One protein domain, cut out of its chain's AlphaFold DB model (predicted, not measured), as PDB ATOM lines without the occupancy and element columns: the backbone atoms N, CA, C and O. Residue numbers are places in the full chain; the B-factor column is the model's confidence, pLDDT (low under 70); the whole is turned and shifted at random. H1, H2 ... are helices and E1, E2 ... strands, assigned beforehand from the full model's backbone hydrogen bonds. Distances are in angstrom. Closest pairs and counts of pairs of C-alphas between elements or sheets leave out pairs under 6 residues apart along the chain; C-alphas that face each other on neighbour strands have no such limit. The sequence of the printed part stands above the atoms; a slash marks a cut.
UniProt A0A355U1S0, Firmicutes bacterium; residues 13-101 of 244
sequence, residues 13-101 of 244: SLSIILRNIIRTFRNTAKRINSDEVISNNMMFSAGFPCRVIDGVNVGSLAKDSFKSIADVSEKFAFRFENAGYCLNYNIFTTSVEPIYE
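What this domain is: This is residues 13 to 101 of the 244 residues of a protein of Firmicutes bacterium (UniProt A0A355U1S0). A small antiparallel sheet of three strands, E2, E4 and E3, and a two-stranded ribbon, E1 and E5, share the short helix H2, which packs on both, while E4 runs on into E5. From this body the chain reaches out to H4, the element farthest from the mean of the C-alphas, and residues 13 to 20 of the long helix H1 stick out. The printed part has 89 residues, with four named helices and five named strands in the order H1 H2 H3 E1 E2 H4 E3 E4 E5, a mixed class of helices and strands. It is only just loose, close to compact, with a radius of gyration of the C-alphas of 14.7 A, and spans 44 by 36 by 22 A.

How they stand to each other: H1, residues 13 to 29, is close to but not clearly touching H2, residues 34 to 40; their closest C-alphas, those of Ala 29 and Val 37, are 6.2 A apart. They run opposite ways at a steep tilt of 60 degrees. H2 and H3, residues 43 to 47, touch only at the corner by their link, with the closest C-alphas, those of Ser 39 and Ser 45, 5.5 A apart. E1, residues 50 to 52, is the antiparallel neighbour of E5, residues 96 to 98, with N 51 and O 97 2.8 A apart, within hydrogen-bond range. The other sheet has the order E2, residues 57 to 60, E4, residues 90 to 94, and E3, residues 83 to 87. N 59 and O 91 are 2.9 A apart between E2 and E4, and N 85 and O 92 are 2.9 A apart in the hairpin of E3 and E4, both within hydrogen-bond range. H2 is on this sheet at a height over the sheet of 8.6 A; it lies over E3 and runs slantwise to the strands, at 56 degrees to E3 on the local plane. H1 only grazes this sheet, with residues 22 to 29. H4, residues 69 to 75, is not on it. E2, H4 and E3 form a split strand-helix-strand unit, two strands running the same way with E4 between them, and its crossover is right-handed. E4 runs on into E5 across a break of 1 residue, at 54 degrees. Every O i to N i+4 pair is within hydrogen-bond range in H1, H2 and H4; in H3 0 of 1 is, beside 1 of 2 O i to N i+3 pairs.

Where its parts are: H1 begins at C-alpha 13, (27.166, 34.880, 19.944), and measures 24.4 A from first to last C-alpha. H2 and H4 each measure 10.1 A, E3 13.9 A and E4 13.6 A. H4 begins at C-alpha 69, (6.821, 30.439, -2.000), and E5 ends at C-alpha 98, (27.978, 5.396, 6.372).

The domain as a whole: The two C-alphas farthest apart, those of Lys 67 and Glu 101, are 46.4 A apart. The printed part has no cut and no long link. Mean pLDDT of the printed part is 84.4; residues 13 to 18 are under 70.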
ATOM      1  N   SER A  13      26.175  35.966  20.039       55.97
ATOM      2  CA  SER A  13      27.166  34.880  19.944       55.97
ATOM      3  C   SER A  13      26.764  33.746  18.983       55.97
ATOM      4  O   SER A  13      27.539  33.376  18.101       55.97
ATOM      5  N   LEU A  14      25.520  33.250  19.055       56.41
ATOM      6  CA  LEU A  14      25.051  32.154  18.194       56.41
ATOM      7  C   LEU A  14      24.985  32.587  16.719       56.41
ATOM      8  O   LEU A  14      25.319  31.822  15.816       56.41
ATOM      9  N   SER A  15      24.609  33.848  16.485       63.28
ATOM     10  CA  SER A  15      24.572  34.439  15.145       63.28
ATOM     11  C   SER A  15      25.961  34.584  14.514       63.28
ATOM     12  O   SER A  15      26.077  34.567  13.291       63.28
ATOM     13  N   ILE A  16      27.013  34.746  15.324       66.75
ATOM     14  CA  ILE A  16      28.399  34.834  14.848       66.75
ATOM     15  C   ILE A  16      28.885  33.439  14.464       66.75
ATOM     16  O   ILE A  16      29.304  33.249  13.327       66.75
ATOM     17  N   ILE A  17      28.715  32.455  15.354       68.06
ATOM     18  CA  ILE A  17      29.094  31.054  15.106       68.06
ATOM     19  C   ILE A  17      28.438  30.532  13.821       68.06
ATOM     20  O   ILE A  17      29.105  29.974  12.952       68.06
ATOM     21  N   LEU A  18      27.137  30.769  13.646       69.50
ATOM     22  CA  LEU A  18      26.420  30.302  12.463       69.50
ATOM     23  C   LEU A  18      26.901  30.996  11.178       69.50
ATOM     24  O   LEU A  18      27.090  30.341  10.150       69.50
ATOM     25  N   ARG A  19      27.144  32.313  11.227       73.44
ATOM     26  CA  ARG A  19      27.698  33.071  10.092       73.44
ATOM     27  C   ARG A  19      29.082  32.567   9.696       73.44
ATOM     28  O   ARG A  19      29.374  32.458   8.504       73.44
ATOM     29  N   ASN A  20      29.886  32.222  10.684       71.31
ATOM     30  CA  ASN A  20      31.232  31.707  10.534       71.31
ATOM     31  C   ASN A  20      31.255  30.306   9.911       71.31
ATOM     32  O   ASN A  20      31.888  30.107   8.872       71.31
ATOM     33  N   ILE A  21      30.435  29.378  10.420       74.62
ATOM     34  CA  ILE A  21      30.230  28.051   9.813       74.62
ATOM     35  C   ILE A  21      29.803  28.191   8.344       74.62
ATOM     36  O   ILE A  21      30.383  27.560   7.460       74.62
ATOM     37  N   ILE A  22      28.831  29.066   8.054       76.88
ATOM     38  CA  ILE A  22      28.355  29.305   6.682       76.88
ATOM     39  C   ILE A  22      29.465  29.889   5.796       76.88
ATOM     40  O   ILE A  22      29.571  29.524   4.623       76.88
ATOM     41  N   ARG A  23      30.289  30.804   6.317       78.25
ATOM     42  CA  ARG A  23      31.410  31.408   5.582       78.25
ATOM     43  C   ARG A  23      32.468  30.364   5.233       78.25
ATOM     44  O   ARG A  23      32.861  30.283   4.069       78.25
ATOM     45  N   THR A  24      32.882  29.559   6.205       76.06
ATOM     46  CA  THR A  24      33.850  28.475   6.012       76.06
ATOM     47  C   THR A  24      33.327  27.468   4.996       76.06
ATOM     48  O   THR A  24      33.992  27.213   3.993       76.06
ATOM     49  N   PHE A  25      32.080  27.018   5.154       80.75
ATOM     50  CA  PHE A  25      31.429  26.125   4.199       80.75
ATOM     51  C   PHE A  25      31.384  26.706   2.777       80.75
ATOM     52  O   PHE A  25      31.752  26.035   1.816       80.75
ATOM     53  N   ARG A  26      30.997  27.981   2.624       81.62
ATOM     54  CA  ARG A  26      30.978  28.673   1.321       81.62
ATOM     55  C   ARG A  26      32.345  28.723   0.656       81.62
ATOM     56  O   ARG A  26      32.418  28.634  -0.567       81.62
ATOM     57  N   ASN A  27      33.406  28.932   1.429       79.50
ATOM     58  CA  ASN A  27      34.762  28.990   0.894       79.50
ATOM     59  C   ASN A  27      35.227  27.610   0.426       79.50
ATOM     60  O   ASN A  27      35.816  27.511  -0.650       79.50
ATOM     61  N   THR A  28      34.911  26.560   1.185       77.25
ATOM     62  CA  THR A  28      35.242  25.176   0.830       77.25
ATOM     63  C   THR A  28      34.463  24.706  -0.397       77.25
ATOM     64  O   THR A  28      35.064  24.264  -1.371       77.25
ATOM     65  N   ALA A  29      33.145  24.928  -0.426       79.00
ATOM     66  CA  ALA A  29      32.276  24.521  -1.532       79.00
ATOM     67  C   ALA A  29      32.571  25.224  -2.872       79.00
ATOM     68  O   ALA A  29      32.089  24.791  -3.912       79.00
ATOM     69  N   LYS A  30      33.345  26.319  -2.872       76.69
ATOM     70  CA  LYS A  30      33.813  26.990  -4.100       76.69
ATOM     71  C   LYS A  30      35.081  26.377  -4.694       76.69
ATOM     72  O   LYS A  30      35.406  26.684  -5.835       76.69
ATOM     73  N   ARG A  31      35.844  25.627  -3.899       70.44
ATOM     74  CA  ARG A  31      37.196  25.161  -4.250       70.44
ATOM     75  C   ARG A  31      37.251  23.673  -4.573       70.44
ATOM     76  O   ARG A  31      38.262  23.225  -5.099       70.44
ATOM     77  N   ILE A  32      36.203  22.939  -4.219       76.75
ATOM     78  CA  ILE A  32      36.166  21.481  -4.189       76.75
ATOM     79  C   ILE A  32      34.926  20.998  -4.949       76.75
ATOM     80  O   ILE A  32      33.915  21.707  -5.006       76.75
ATOM     81  N   ASN A  33      35.009  19.806  -5.540       83.81
ATOM     82  CA  ASN A  33      33.882  19.160  -6.204       83.81
ATOM     83  C   ASN A  33      32.753  18.840  -5.206       83.81
ATOM     84  O   ASN A  33      32.979  18.640  -4.013       83.81
ATOM     85  N   SER A  34      31.509  18.819  -5.682       79.75
ATOM     86  CA  SER A  34      30.328  18.690  -4.819       79.75
ATOM     87  C   SER A  34      30.241  17.351  -4.080       79.75
ATOM     88  O   SER A  34      29.700  17.312  -2.978       79.75
ATOM     89  N   ASP A  35      30.769  16.278  -4.659       80.94
ATOM     90  CA  ASP A  35      30.880  14.954  -4.044       80.94
ATOM     91  C   ASP A  35      31.838  14.968  -2.846       80.94
ATOM     92  O   ASP A  35      31.457  14.560  -1.751       80.94
ATOM     93  N   GLU A  36      33.034  15.524  -3.023       83.06
ATOM     94  CA  GLU A  36      34.048  15.633  -1.974       83.06
ATOM     95  C   GLU A  36      33.602  16.587  -0.854       83.06
ATOM     96  O   GLU A  36      33.817  16.306   0.328       83.06
ATOM     97  N   VAL A  37      32.863  17.653  -1.195       84.50
ATOM     98  CA  VAL A  37      32.214  18.506  -0.189       84.50
ATOM     99  C   VAL A  37      31.255  17.691   0.680       84.50
ATOM    100  O   VAL A  37      31.276  17.852   1.899       84.50
ATOM    101  N   ILE A  38      30.430  16.831   0.070       84.94
ATOM    102  CA  ILE A  38      29.441  15.998   0.772       84.94
ATOM    103  C   ILE A  38      30.106  14.923   1.633       84.94
ATOM    104  O   ILE A  38      29.639  14.701   2.748       84.94
ATOM    105  N   SER A  39      31.171  14.274   1.157       84.38
ATOM    106  CA  SER A  39      31.795  13.163   1.883       84.38
ATOM    107  C   SER A  39      32.809  13.590   2.941       84.38
ATOM    108  O   SER A  39      32.968  12.881   3.927       84.38
ATOM    109  N   ASN A  40      33.500  14.726   2.775       80.62
ATOM    110  CA  ASN A  40      34.676  15.051   3.598       80.62
ATOM    111  C   ASN A  40      34.678  16.457   4.205       80.62
ATOM    112  O   ASN A  40      35.502  16.740   5.075       80.62
ATOM    113  N   ASN A  41      33.804  17.366   3.767       75.69
ATOM    114  CA  ASN A  41      33.889  18.772   4.175       75.69
ATOM    115  C   ASN A  41      32.587  19.360   4.726       75.69
ATOM    116  O   ASN A  41      32.478  20.583   4.874       75.69
ATOM    117  N   MET A  42      31.614  18.519   5.067       76.44
ATOM    118  CA  MET A  42      30.477  18.924   5.883       76.44
ATOM    119  C   MET A  42      30.747  18.674   7.361       76.44
ATOM    120  O   MET A  42      31.409  17.712   7.728       76.44
ATOM    121  N   MET A  43      30.122  19.489   8.216       78.62
ATOM    122  CA  MET A  43      30.110  19.286   9.671       78.62
ATOM    123  C   MET A  43      29.707  17.851  10.049       78.62
ATOM    124  O   MET A  43      30.320  17.241  10.911       78.62
ATOM    125  N   PHE A  44      28.704  17.293   9.362       81.25
ATOM    126  CA  PHE A  44      28.267  15.919   9.600       81.25
ATOM    127  C   PHE A  44      29.223  14.885   9.022       81.25
ATOM    128  O   PHE A  44      29.475  13.894   9.680       81.25
ATOM    129  N   SER A  45      29.764  15.092   7.822       84.94
ATOM    130  CA  SER A  45      30.621  14.087   7.189       84.94
ATOM    131  C   SER A  45      31.994  13.977   7.864       84.94
ATOM    132  O   SER A  45      32.639  12.938   7.779       84.94
ATOM    133  N   ALA A  46      32.424  15.030   8.569       84.94
ATOM    134  CA  ALA A  46      33.630  15.021   9.390       84.94
ATOM    135  C   ALA A  46      33.470  14.170  10.666       84.94
ATOM    136  O   ALA A  46      34.356  13.380  10.980       84.94
ATOM    137  N   GLY A  47      32.334  14.290  11.365       88.19
ATOM    138  CA  GLY A  47      32.029  13.485  12.559       88.19
ATOM    139  C   GLY A  47      31.433  12.104  12.251       88.19
ATOM    140  O   GLY A  47      31.556  11.175  13.042       88.19
ATOM    141  N   PHE A  48      30.808  11.951  11.083       91.12
ATOM    142  CA  PHE A  48      30.143  10.736  10.619       91.12
ATOM    143  C   PHE A  48      30.606  10.416   9.191       91.12
ATOM    144  O   PHE A  48      29.923  10.775   8.223       91.12
ATOM    145  N   PRO A  49      31.772   9.762   9.042       91.88
ATOM    146  CA  PRO A  49      32.336   9.435   7.740       91.88
ATOM    147  C   PRO A  49      31.358   8.657   6.857       91.88
ATOM    148  O   PRO A  49      30.649   7.757   7.316       91.88
ATOM    149  N   CYS A  50      31.329   8.984   5.567       92.75
ATOM    150  CA  CYS A  50      30.457   8.333   4.596       92.75
ATOM    151  C   CYS A  50      31.126   8.205   3.222       92.75
ATOM    152  O   CYS A  50      32.076   8.918   2.895       92.75
ATOM    153  N   ARG A  51      30.627   7.274   2.406       91.88
ATOM    154  CA  ARG A  51      31.046   7.063   1.019       91.88
ATOM    155  C   ARG A  51      29.915   7.449   0.077       91.88
ATOM    156  O   ARG A  51      28.788   7.004   0.263       91.88
ATOM    157  N   VAL A  52      30.230   8.225  -0.955       91.81
ATOM    158  CA  VAL A  52      29.303   8.515  -2.057       91.81
ATOM    159  C   VAL A  52      29.144   7.265  -2.922       91.81
ATOM    160  O   VAL A  52      30.144   6.683  -3.341       91.81
ATOM    161  N   ILE A  53      27.900   6.855  -3.170       91.75
ATOM    162  CA  ILE A  53      27.584   5.663  -3.976       91.75
ATOM    163  C   ILE A  53      27.079   5.995  -5.384       91.75
ATOM    164  O   ILE A  53      27.266   5.188  -6.289       91.75
ATOM    165  N   ASP A  54      26.526   7.193  -5.591       88.62
ATOM    166  CA  ASP A  54      25.987   7.644  -6.878       88.62
ATOM    167  C   ASP A  54      26.541   9.016  -7.298       88.62
ATOM    168  O   ASP A  54      27.150   9.753  -6.517       88.62
ATOM    169  N   GLY A  55      26.299   9.393  -8.556       87.50
ATOM    170  CA  GLY A  55      26.585  10.740  -9.051       87.50
ATOM    171  C   GLY A  55      25.796  11.825  -8.308       87.50
ATOM    172  O   GLY A  55      24.696  11.596  -7.808       87.50
ATOM    173  N   VAL A  56      26.347  13.040  -8.253       89.31
ATOM    174  CA  VAL A  56      25.672  14.172  -7.602       89.31
ATOM    175  C   VAL A  56      24.534  14.688  -8.479       89.31
ATOM    176  O   VAL A  56      24.755  15.197  -9.577       89.31
ATOM    177  N   ASN A  57      23.318  14.637  -7.942       91.44
ATOM    178  CA  ASN A  57      22.139  15.267  -8.514       91.44
ATOM    179  C   ASN A  57      22.116  16.756  -8.157       91.44
ATOM    180  O   ASN A  57      22.249  17.136  -6.988       91.44
ATOM    181  N   VAL A  58      21.918  17.602  -9.169       91.00
ATOM    182  CA  VAL A  58      21.910  19.060  -9.022       91.00
ATOM    183  C   VAL A  58      20.528  19.614  -9.348       91.00
ATOM    184  O   VAL A  58      19.972  19.343 -10.410       91.00
ATOM    185  N   GLY A  59      19.979  20.402  -8.427       89.12
ATOM    186  CA  GLY A  59      18.704  21.103  -8.577       89.12
ATOM    187  C   GLY A  59      18.860  22.606  -8.361       89.12
ATOM    188  O   GLY A  59      19.890  23.074  -7.879       89.12
ATOM    189  N   SER A  60      17.827  23.382  -8.685       88.00
ATOM    190  CA  SER A  60      17.822  24.833  -8.467       88.00
ATOM    191  C   SER A  60      16.496  25.307  -7.884       88.00
ATOM    192  O   SER A  60      15.426  24.843  -8.267       88.00
ATOM    193  N   LEU A  61      16.592  26.256  -6.958       86.38
ATOM    194  CA  LEU A  61      15.501  27.025  -6.357       86.38
ATOM    195  C   LEU A  61      15.640  28.520  -6.690       86.38
ATOM    196  O   LEU A  61      15.204  29.376  -5.918       86.38
ATOM    197  N   ALA A  62      16.335  28.852  -7.782       83.81
ATOM    198  CA  ALA A  62      16.588  30.235  -8.162       83.81
ATOM    199  C   ALA A  62      15.278  31.020  -8.338       83.81
ATOM    200  O   ALA A  62      14.265  30.490  -8.803       83.81
ATOM    201  N   LYS A  63      15.317  32.313  -7.997       75.44
ATOM    202  CA  LYS A  63      14.152  33.214  -8.071       75.44
ATOM    203  C   LYS A  63      13.571  33.333  -9.482       75.44
ATOM    204  O   LYS A  63      12.380  33.590  -9.636       75.44
ATOM    205  N   ASP A  64      14.403  33.117 -10.495       81.62
ATOM    206  CA  ASP A  64      14.001  33.157 -11.901       81.62
ATOM    207  C   ASP A  64      13.076  31.978 -12.246       81.62
ATOM    208  O   ASP A  64      12.164  32.116 -13.059       81.62
ATOM    209  N   SER A  65      13.274  30.836 -11.578       81.94
ATOM    210  CA  SER A  65      12.445  29.634 -11.702       81.94
ATOM    211  C   SER A  65      11.229  29.666 -10.769       81.94
ATOM    212  O   SER A  65      10.166  29.166 -11.132       81.94
ATOM    213  N   PHE A  66      11.359  30.288  -9.590       87.12
ATOM    214  CA  PHE A  66      10.298  30.360  -8.583       87.12
ATOM    215  C   PHE A  66      10.167  31.776  -8.014       87.12
ATOM    216  O   PHE A  66      10.975  32.216  -7.192       87.12
ATOM    217  N   LYS A  67       9.119  32.494  -8.432       87.12
ATOM    218  CA  LYS A  67       8.903  33.901  -8.057       87.12
ATOM    219  C   LYS A  67       8.353  34.066  -6.639       87.12
ATOM    220  O   LYS A  67       8.550  35.113  -6.026       87.12
ATOM    221  N   SER A  68       7.672  33.048  -6.116       87.69
ATOM    222  CA  SER A  68       7.056  33.055  -4.790       87.69
ATOM    223  C   SER A  68       7.178  31.705  -4.081       87.69
ATOM    224  O   SER A  68       7.488  30.683  -4.690       87.69
ATOM    225  N   ILE A  69       6.891  31.687  -2.775       86.00
ATOM    226  CA  ILE A  69       6.821  30.439  -2.000       86.00
ATOM    227  C   ILE A  69       5.672  29.539  -2.486       86.00
ATOM    228  O   ILE A  69       5.805  28.321  -2.455       86.00
ATOM    229  N   ALA A  70       4.578  30.137  -2.975       90.19
ATOM    230  CA  ALA A  70       3.455  29.409  -3.560       90.19
ATOM    231  C   ALA A  70       3.882  28.689  -4.848       90.19
ATOM    232  O   ALA A  70       3.588  27.509  -5.007       90.19
ATOM    233  N   ASP A  71       4.679  29.350  -5.699       89.25
ATOM    234  CA  ASP A  71       5.232  28.720  -6.904       89.25
ATOM    235  C   ASP A  71       6.118  27.514  -6.573       89.25
ATOM    236  O   ASP A  71       6.067  26.517  -7.287       89.25
ATOM    237  N   VAL A  72       6.924  27.585  -5.504       87.56
ATOM    238  CA  VAL A  72       7.730  26.435  -5.058       87.56
ATOM    239  C   VAL A  72       6.811  25.282  -4.663       87.56
ATOM    240  O   VAL A  72       6.988  24.179  -5.163       87.56
ATOM    241  N   SER A  73       5.809  25.533  -3.818       89.06
ATOM    242  CA  SER A  73       4.884  24.493  -3.354       89.06
ATOM    243  C   SER A  73       4.103  23.818  -4.486       89.06
ATOM    244  O   SER A  73       3.818  22.629  -4.394       89.06
ATOM    245  N   GLU A  74       3.755  24.557  -5.543       90.62
ATOM    246  CA  GLU A  74       2.974  24.031  -6.669       90.62
ATOM    247  C   GLU A  74       3.826  23.359  -7.753       90.62
ATOM    248  O   GLU A  74       3.374  22.402  -8.380       90.62
ATOM    249  N   LYS A  75       5.032  23.877  -8.022       90.75
ATOM    250  CA  LYS A  75       5.796  23.535  -9.237       90.75
ATOM    251  C   LYS A  75       7.105  22.809  -8.961       90.75
ATOM    252  O   LYS A  75       7.649  22.196  -9.877       90.75
ATOM    253  N   PHE A  76       7.661  22.908  -7.753       91.00
ATOM    254  CA  PHE A  76       8.952  22.296  -7.465       91.00
ATOM    255  C   PHE A  76       8.814  20.775  -7.366       91.00
ATOM    256  O   PHE A  76       8.226  20.243  -6.427       91.00
ATOM    257  N   ALA A  77       9.410  20.079  -8.330       90.12
ATOM    258  CA  ALA A  77       9.549  18.633  -8.329       90.12
ATOM    259  C   ALA A  77      11.031  18.288  -8.504       90.12
ATOM    260  O   ALA A  77      11.624  18.537  -9.552       90.12
ATOM    261  N   PHE A  78      11.634  17.736  -7.458       91.12
ATOM    262  CA  PHE A  78      13.026  17.303  -7.460       91.12
ATOM    263  C   PHE A  78      13.176  16.117  -6.513       91.12
ATOM    264  O   PHE A  78      12.625  16.124  -5.409       91.12
ATOM    265  N   ARG A  79      13.913  15.092  -6.941       90.88
ATOM    266  CA  ARG A  79      14.215  13.932  -6.102       90.88
ATOM    267  C   ARG A  79      15.453  14.242  -5.265       90.88
ATOM    268  O   ARG A  79      16.530  14.439  -5.815       90.88
ATOM    269  N   PHE A  80      15.285  14.280  -3.947       93.25
ATOM    270  CA  PHE A  80      16.402  14.382  -3.012       93.25
ATOM    271  C   PHE A  80      16.941  12.994  -2.690       93.25
ATOM    272  O   PHE A  80      16.161  12.075  -2.437       93.25
ATOM    273  N   GLU A  81      18.261  12.888  -2.626       94.06
ATOM    274  CA  GLU A  81      18.935  11.733  -2.036       94.06
ATOM    275  C   GLU A  81      19.190  11.948  -0.526       94.06
ATOM    276  O   GLU A  81      18.825  12.983   0.048       94.06
ATOM    277  N   ASN A  82      19.782  10.958   0.152       91.81
ATOM    278  CA  ASN A  82      19.907  10.945   1.616       91.81
ATOM    279  C   ASN A  82      20.941  11.941   2.185       91.81
ATOM    280  O   ASN A  82      20.820  12.336   3.348       91.81
ATOM    281  N   ALA A  83      21.892  12.423   1.379       91.56
ATOM    282  CA  ALA A  83      22.841  13.465   1.758       91.56
ATOM    283  C   ALA A  83      22.906  14.591   0.724       91.56
ATOM    284  O   ALA A  83      22.604  14.423  -0.456       91.56
ATOM    285  N   GLY A  84      23.284  15.784   1.184       90.62
ATOM    286  CA  GLY A  84      23.376  16.950   0.318       90.62
ATOM    287  C   GLY A  84      23.295  18.284   1.044       90.62
ATOM    288  O   GLY A  84      22.962  18.362   2.232       90.62
ATOM    289  N   TYR A  85      23.555  19.343   0.287       87.62
ATOM    290  CA  TYR A  85      23.504  20.728   0.733       87.62
ATOM    291  C   TYR A  85      22.790  21.622  -0.269       87.62
ATOM    292  O   TYR A  85      22.639  21.299  -1.445       87.62
ATOM    293  N   CYS A  86      22.383  22.792   0.212       87.94
ATOM    294  CA  CYS A  86      21.882  23.863  -0.630       87.94
ATOM    295  C   CYS A  86      22.743  25.107  -0.425       87.94
ATOM    296  O   CYS A  86      22.918  25.569   0.705       87.94
ATOM    297  N   LEU A  87      23.279  25.655  -1.514       84.50
ATOM    298  CA  LEU A  87      24.073  26.874  -1.498       84.50
ATOM    299  C   LEU A  87      23.666  27.799  -2.643       84.50
ATOM    300  O   LEU A  87      23.688  27.412  -3.806       84.50
ATOM    301  N   ASN A  88      23.337  29.052  -2.310       83.75
ATOM    302  CA  ASN A  88      22.912  30.073  -3.276       83.75
ATOM    303  C   ASN A  88      21.798  29.575  -4.211       83.75
ATOM    304  O   ASN A  88      21.878  29.753  -5.419       83.75
ATOM    305  N   TYR A  89      20.776  28.936  -3.634       87.31
ATOM    306  CA  TYR A  89      19.652  28.317  -4.347       87.31
ATOM    307  C   TYR A  89      19.995  27.084  -5.196       87.31
ATOM    308  O   TYR A  89      19.073  26.461  -5.710       87.31
ATOM    309  N   ASN A  90      21.262  26.682  -5.303       87.94
ATOM    310  CA  ASN A  90      21.640  25.428  -5.946       87.94
ATOM    311  C   ASN A  90      21.609  24.296  -4.922       87.94
ATOM    312  O   ASN A  90      22.202  24.402  -3.847       87.94
ATOM    313  N   ILE A  91      20.905  23.228  -5.264       91.19
ATOM    314  CA  ILE A  91      20.791  21.999  -4.487       91.19
ATOM    315  C   ILE A  91      21.809  21.008  -5.041       91.19
ATOM    316  O   ILE A  91      21.855  20.799  -6.248       91.19
ATOM    317  N   PHE A  92      22.569  20.370  -4.159       91.19
ATOM    318  CA  PHE A  92      23.485  19.281  -4.481       91.19
ATOM    319  C   PHE A  92      23.145  18.111  -3.566       91.19
ATOM    320  O   PHE A  92      23.237  18.253  -2.346       91.19
ATOM    321  N   THR A  93      22.729  16.975  -4.123       93.50
ATOM    322  CA  THR A  93      22.388  15.781  -3.337       93.50
ATOM    323  C   THR A  93      22.969  14.533  -3.965       93.50
ATOM    324  O   THR A  93      22.966  14.409  -5.184       93.50
ATOM    325  N   THR A  94      23.402  13.586  -3.148       93.56
ATOM    326  CA  THR A  94      23.802  12.256  -3.607       93.56
ATOM    327  C   THR A  94      23.457  11.214  -2.555       93.56
ATOM    328  O   THR A  94      23.232  11.536  -1.383       93.56
ATOM    329  N   SER A  95      23.385   9.970  -3.001       94.50
ATOM    330  CA  SER A  95      23.264   8.810  -2.143       94.50
ATOM    331  C   SER A  95      24.616   8.552  -1.473       94.50
ATOM    332  O   SER A  95      25.656   8.491  -2.136       94.50
ATOM    333  N   VAL A  96      24.608   8.403  -0.151       92.75
ATOM    334  CA  VAL A  96      25.785   8.031   0.643       92.75
ATOM    335  C   VAL A  96      25.503   6.822   1.523       92.75
ATOM    336  O   VAL A  96      24.374   6.622   1.977       92.75
ATOM    337  N   GLU A  97      26.551   6.065   1.818       94.00
ATOM    338  CA  GLU A  97      26.552   4.994   2.813       94.00
ATOM    339  C   GLU A  97      27.497   5.353   3.968       94.00
ATOM    340  O   GLU A  97      28.591   5.869   3.719       94.00
ATOM    341  N   PRO A  98      27.106   5.125   5.234       92.81
ATOM    342  CA  PRO A  98      27.978   5.396   6.372       92.81
ATOM    343  C   PRO A  98      29.196   4.463   6.360       92.81
ATOM    344  O   PRO A  98      29.076   3.269   6.090       92.81
ATOM    345  N   ILE A  99      30.368   4.999   6.700       93.00
ATOM    346  CA  ILE A  99      31.583   4.219   6.945       93.00
ATOM    347  C   ILE A  99      31.717   4.078   8.458       93.00
ATOM    348  O   ILE A  99      32.215   4.972   9.138       93.00
ATOM    349  N   TYR A 100      31.236   2.957   8.987       89.75
ATOM    350  CA  TYR A 100      31.296   2.660  10.411       89.75
ATOM    351  C   TYR A 100      31.745   1.216  10.631       89.75
ATOM    352  O   TYR A 100      31.015   0.276  10.329       89.75
ATOM    353  N   GLU A 101      32.955   1.056  11.163       88.06
ATOM    354  CA  GLU A 101      33.550  -0.242  11.523       88.06
ATOM    355  C   GLU A 101      33.519  -0.486  13.042       88.06
ATOM    356  O   GLU A 101      34.067  -1.465  13.546       88.06
TER     357      GLU A 101